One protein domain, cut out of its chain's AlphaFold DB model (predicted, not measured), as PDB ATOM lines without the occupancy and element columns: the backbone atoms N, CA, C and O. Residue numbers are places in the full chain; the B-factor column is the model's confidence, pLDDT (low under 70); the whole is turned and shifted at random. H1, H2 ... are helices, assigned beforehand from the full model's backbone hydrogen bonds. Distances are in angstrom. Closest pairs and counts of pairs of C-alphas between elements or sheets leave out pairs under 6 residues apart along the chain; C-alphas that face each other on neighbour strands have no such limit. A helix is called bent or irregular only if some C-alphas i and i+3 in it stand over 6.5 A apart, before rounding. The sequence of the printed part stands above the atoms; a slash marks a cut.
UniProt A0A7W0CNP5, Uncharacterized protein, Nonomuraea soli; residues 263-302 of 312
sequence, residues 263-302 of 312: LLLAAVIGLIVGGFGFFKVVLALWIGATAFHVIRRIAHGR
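Overview. This is residues 263 to 302 of the 312 residues of an uncharacterized protein of Nonomuraea soli (UniProt A0A7W0CNP5). A short helix, H1, and a long one, H2, meet near their ends as a lopsided V, joined by a tight link; residues 280 to 302 stick out as one long arm that makes the length. The printed part has 40 residues, with two named helices, H1 then H2, and no named strand: all helix. It is extended, with a radius of gyration of the C-alphas of 14.5 A and spans of 46 by 18 by 6 A.

Along the chain. Find C-alpha 263 at (-40.821, -0.331, -41.750); from there H1 runs through residues 263 to 273, 14.9 A. Past Gly 274, H2 takes residues 275 to 300, 38.7 A, ending at C-alpha 300, (-35.734, -17.267, -69.354). H2 is irregular, but only just: C-alphas 275 and 278 are 6.6 A apart.

Arrangement. Look at Gly 270 and Phe 279, whose C-alphas are the closest of H1 and H2, 7.2 A apart: the helices are close but not clearly touching. They run opposite ways at a steep tilt of 49 degrees. In H1 every O i to N i+4 pair is within hydrogen-bond range; in H2, 21 of 22 are.

Size, cuts and confidence. The farthest C-alphas, Ile 272 and Arg 302, are 45.7 A apart. The printed part has no cut. Look for pLDDT under 70 at residue 270, residues 274 to 279 and residues 297 to 302.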
ATOM      1  N   LEU A 263     -42.182  -0.168 -41.239       80.69
ATOM      2  CA  LEU A 263     -40.821  -0.331 -41.750       80.69
ATOM      3  C   LEU A 263     -39.827   0.556 -40.999       80.69
ATOM      4  O   LEU A 263     -38.724   0.109 -40.697       80.69
ATOM      5  N   LEU A 264     -40.218   1.785 -40.651       85.06
ATOM      6  CA  LEU A 264     -39.393   2.684 -39.843       85.06
ATOM      7  C   LEU A 264     -39.206   2.124 -38.428       85.06
ATOM      8  O   LEU A 264     -38.081   2.075 -37.934       85.06
ATOM      9  N   LEU A 265     -40.277   1.621 -37.806       85.56
ATOM     10  CA  LEU A 265     -40.217   0.961 -36.503       85.56
ATOM     11  C   LEU A 265     -39.334  -0.296 -36.552       85.56
ATOM     12  O   LEU A 265     -38.478  -0.471 -35.692       85.56
ATOM     13  N   ALA A 266     -39.475  -1.134 -37.582       79.06
ATOM     14  CA  ALA A 266     -38.641  -2.318 -37.777       79.06
ATOM     15  C   ALA A 266     -37.162  -1.962 -38.007       79.06
ATOM     16  O   ALA A 266     -36.281  -2.645 -37.488       79.06
ATOM     17  N   ALA A 267     -36.875  -0.873 -38.729       73.44
ATOM     18  CA  ALA A 267     -35.517  -0.376 -38.931       73.44
ATOM     19  C   ALA A 267     -34.889   0.129 -37.621       73.44
ATOM     20  O   ALA A 267     -33.735  -0.182 -37.336       73.44
ATOM     21  N   VAL A 268     -35.654   0.849 -36.794       84.06
ATOM     22  CA  VAL A 268     -35.208   1.333 -35.476       84.06
ATOM     23  C   VAL A 268     -35.009   0.172 -34.498       84.06
ATOM     24  O   VAL A 268     -33.980   0.108 -33.833       84.06
ATOM     25  N   ILE A 269     -35.930  -0.795 -34.456       82.44
ATOM     26  CA  ILE A 269     -35.792  -2.005 -33.632       82.44
ATOM     27  C   ILE A 269     -34.588  -2.831 -34.097       82.44
ATOM     28  O   ILE A 269     -33.800  -3.274 -33.269       82.44
ATOM     29  N   GLY A 270     -34.383  -2.986 -35.407       69.06
ATOM     30  CA  GLY A 270     -33.210  -3.664 -35.960       69.06
ATOM     31  C   GLY A 270     -31.893  -2.968 -35.605       69.06
ATOM     32  O   GLY A 270     -30.906  -3.645 -35.314       69.06
ATOM     33  N   LEU A 271     -31.888  -1.630 -35.563       74.00
ATOM     34  CA  LEU A 271     -30.737  -0.821 -35.153       74.00
ATOM     35  C   LEU A 271     -30.426  -0.969 -33.653       74.00
ATOM     36  O   LEU A 271     -29.257  -1.007 -33.281       74.00
ATOM     37  N   ILE A 272     -31.459  -1.077 -32.812       77.12
ATOM     38  CA  ILE A 272     -31.337  -1.186 -31.349       77.12
ATOM     39  C   ILE A 272     -31.008  -2.622 -30.906       77.12
ATOM     40  O   ILE A 272     -30.210  -2.812 -29.994       77.12
ATOM     41  N   VAL A 273     -31.608  -3.634 -31.538       76.69
ATOM     42  CA  VAL A 273     -31.547  -5.038 -31.090       76.69
ATOM     43  C   VAL A 273     -30.413  -5.824 -31.756       76.69
ATOM     44  O   VAL A 273     -29.849  -6.721 -31.137       76.69
ATOM     45  N   GLY A 274     -30.077  -5.533 -33.016       59.38
ATOM     46  CA  GLY A 274     -29.299  -6.473 -33.835       59.38
ATOM     47  C   GLY A 274     -27.807  -6.192 -33.969       59.38
ATOM     48  O   GLY A 274     -27.063  -7.077 -34.401       59.38
ATOM     49  N   GLY A 275     -27.353  -4.971 -33.679       63.12
ATOM     50  CA  GLY A 275     -26.039  -4.536 -34.143       63.12
ATOM     51  C   GLY A 275     -25.905  -4.664 -35.672       63.12
ATOM     52  O   GLY A 275     -26.744  -5.210 -36.388       63.12
ATOM     53  N   PHE A 276     -24.816  -4.145 -36.217       62.34
ATOM     54  CA  PHE A 276     -24.579  -4.042 -37.660       62.34
ATOM     55  C   PHE A 276     -24.752  -5.369 -38.448       62.34
ATOM     56  O   PHE A 276     -25.016  -5.343 -39.648       62.34
ATOM     57  N   GLY A 277     -24.647  -6.531 -37.788       68.00
ATOM     58  CA  GLY A 277     -24.671  -7.866 -38.396       68.00
ATOM     59  C   GLY A 277     -26.018  -8.308 -38.974       68.00
ATOM     60  O   GLY A 277     -26.050  -8.771 -40.114       68.00
ATOM     61  N   PHE A 278     -27.134  -8.133 -38.255       69.31
ATOM     62  CA  PHE A 278     -28.455  -8.560 -38.754       69.31
ATOM     63  C   PHE A 278     -28.847  -7.798 -40.024       69.31
ATOM     64  O   PHE A 278     -29.292  -8.390 -41.006       69.31
ATOM     65  N   PHE A 279     -28.584  -6.491 -40.045       69.75
ATOM     66  CA  PHE A 279     -28.802  -5.671 -41.229       69.75
ATOM     67  C   PHE A 279     -27.976  -6.162 -42.427       69.75
ATOM     68  O   PHE A 279     -28.503  -6.206 -43.534       69.75
ATOM     69  N   LYS A 280     -26.722  -6.606 -42.237       71.69
ATOM     70  CA  LYS A 280     -25.933  -7.182 -43.342       71.69
ATOM     71  C   LYS A 280     -26.516  -8.494 -43.853       71.69
ATOM     72  O   LYS A 280     -26.427  -8.737 -45.050       71.69
ATOM     73  N   VAL A 281     -27.113  -9.314 -42.987       78.75
ATOM     74  CA  VAL A 281     -27.769 -10.567 -43.395       78.75
ATOM     75  C   VAL A 281     -29.025 -10.271 -44.207       78.75
ATOM     76  O   VAL A 281     -29.186 -10.827 -45.289       78.75
ATOM     77  N   VAL A 282     -29.869  -9.342 -43.748       79.69
ATOM     78  CA  VAL A 282     -31.057  -8.902 -44.494       79.69
ATOM     79  C   VAL A 282     -30.660  -8.244 -45.816       79.69
ATOM     80  O   VAL A 282     -31.250  -8.544 -46.849       79.69
ATOM     81  N   LEU A 283     -29.617  -7.413 -45.818       80.88
ATOM     82  CA  LEU A 283     -29.092  -6.776 -47.023       80.88
ATOM     83  C   LEU A 283     -28.494  -7.801 -47.997       80.88
ATOM     84  O   LEU A 283     -28.720  -7.694 -49.196       80.88
ATOM     85  N   ALA A 284     -27.763  -8.805 -47.509       84.19
ATOM     86  CA  ALA A 284     -27.203  -9.873 -48.336       84.19
ATOM     87  C   ALA A 284     -28.300 -10.775 -48.917       84.19
ATOM     88  O   ALA A 284     -28.228 -11.129 -50.091       84.19
ATOM     89  N   LEU A 285     -29.336 -11.091 -48.133       90.25
ATOM     90  CA  LEU A 285     -30.526 -11.802 -48.607       90.25
ATOM     91  C   LEU A 285     -31.271 -10.993 -49.663       90.25
ATOM     92  O   LEU A 285     -31.647 -11.544 -50.692       90.25
ATOM     93  N   TRP A 286     -31.441  -9.690 -49.439       90.94
ATOM     94  CA  TRP A 286     -32.095  -8.804 -50.392       90.94
ATOM     95  C   TRP A 286     -31.295  -8.713 -51.694       90.94
ATOM     96  O   TRP A 286     -31.832  -9.015 -52.752       90.94
ATOM     97  N   ILE A 287     -29.990  -8.424 -51.634       87.69
ATOM     98  CA  ILE A 287     -29.105  -8.399 -52.811       87.69
ATOM     99  C   ILE A 287     -29.097  -9.756 -53.521       87.69
ATOM    100  O   ILE A 287     -29.150  -9.800 -54.749       87.69
ATOM    101  N   GLY A 288     -29.051 -10.856 -52.770       88.06
ATOM    102  CA  GLY A 288     -29.087 -12.213 -53.302       88.06
ATOM    103  C   GLY A 288     -30.393 -12.517 -54.031       88.06
ATOM    104  O   GLY A 288     -30.354 -13.042 -55.139       88.06
ATOM    105  N   ALA A 289     -31.537 -12.125 -53.468       81.31
ATOM    106  CA  ALA A 289     -32.841 -12.262 -54.107       81.31
ATOM    107  C   ALA A 289     -32.933 -11.417 -55.386       81.31
ATOM    108  O   ALA A 289     -33.382 -11.918 -56.415       81.31
ATOM    109  N   THR A 290     -32.434 -10.179 -55.362       87.38
ATOM    110  CA  THR A 290     -32.403  -9.299 -56.540       87.38
ATOM    111  C   THR A 290     -31.484  -9.858 -57.627       87.38
ATOM    112  O   THR A 290     -31.869  -9.929 -58.792       87.38
ATOM    113  N   ALA A 291     -30.286 -10.327 -57.264       80.38
ATOM    114  CA  ALA A 291     -29.348 -10.952 -58.193       80.38
ATOM    115  C   ALA A 291     -29.906 -12.260 -58.767       80.38
ATOM    116  O   ALA A 291     -29.822 -12.488 -59.972       80.38
ATOM    117  N   PHE A 292     -30.535 -13.093 -57.936       81.25
ATOM    118  CA  PHE A 292     -31.199 -14.319 -58.369       81.25
ATOM    119  C   PHE A 292     -32.349 -14.020 -59.331       81.25
ATOM    120  O   PHE A 292     -32.454 -14.664 -60.371       81.25
ATOM    121  N   HIS A 293     -33.163 -13.004 -59.041       78.44
ATOM    122  CA  HIS A 293     -34.239 -12.559 -59.918       78.44
ATOM    123  C   HIS A 293     -33.696 -12.082 -61.280       78.44
ATOM    124  O   HIS A 293     -34.207 -12.491 -62.322       78.44
ATOM    125  N   VAL A 294     -32.588 -11.328 -61.298       73.44
ATOM    126  CA  VAL A 294     -31.899 -10.899 -62.532       73.44
ATOM    127  C   VAL A 294     -31.298 -12.082 -63.308       73.44
ATOM    128  O   VAL A 294     -31.438 -12.159 -64.528       73.44
ATOM    129  N   ILE A 295     -30.657 -13.035 -62.632       75.50
ATOM    130  CA  ILE A 295     -30.067 -14.224 -63.271       75.50
ATOM    131  C   ILE A 295     -31.163 -15.127 -63.845       75.50
ATOM    132  O   ILE A 295     -31.060 -15.580 -64.988       75.50
ATOM    133  N   ARG A 296     -32.248 -15.345 -63.092       78.00
ATOM    134  CA  ARG A 296     -33.427 -16.089 -63.547       78.00
ATOM    135  C   ARG A 296     -34.053 -15.419 -64.772       78.00
ATOM    136  O   ARG A 296     -34.386 -16.108 -65.733       78.00
ATOM    137  N   ARG A 297     -34.121 -14.083 -64.791       61.91
ATOM    138  CA  ARG A 297     -34.579 -13.281 -65.939       61.91
ATOM    139  C   ARG A 297     -33.725 -13.518 -67.196       61.91
ATOM    140  O   ARG A 297     -34.273 -13.730 -68.271       61.91
ATOM    141  N   ILE A 298     -32.396 -13.584 -67.068       65.50
ATOM    142  CA  ILE A 298     -31.478 -13.881 -68.192       65.50
ATOM    143  C   ILE A 298     -31.586 -15.346 -68.654       65.50
ATOM    144  O   ILE A 298     -31.372 -15.660 -69.829       65.50
ATOM    145  N   ALA A 299     -31.911 -16.267 -67.747       66.62
ATOM    146  CA  ALA A 299     -32.107 -17.677 -68.076       66.62
ATOM    147  C   ALA A 299     -33.413 -17.936 -68.853       66.62
ATOM    148  O   ALA A 299     -33.439 -18.826 -69.705       66.62
ATOM    149  N   HIS A 300     -34.470 -17.151 -68.615       56.72
ATOM    150  CA  HIS A 300     -35.734 -17.267 -69.354       56.72
ATOM    151  C   HIS A 300     -35.677 -16.671 -70.771       56.72
ATOM    152  O   HIS A 300     -36.307 -17.220 -71.670       56.72
ATOM    153  N   GLY A 301     -34.852 -15.646 -71.015       52.28
ATOM    154  CA  GLY A 301     -34.702 -15.033 -72.346       52.28
ATOM    155  C   GLY A 301     -33.946 -15.874 -73.390       52.28
ATOM    156  O   GLY A 301     -33.925 -15.521 -74.562       52.28
ATOM    157  N   ARG A 302     -33.316 -16.995 -73.005       53.41
ATOM    158  CA  ARG A 302     -32.466 -17.809 -73.905       53.41
ATOM    159  C   ARG A 302     -33.130 -19.063 -74.484       53.41
ATOM    160  O   ARG A 302     -32.439 -19.877 -75.088       53.41
TER     161      ARG A 302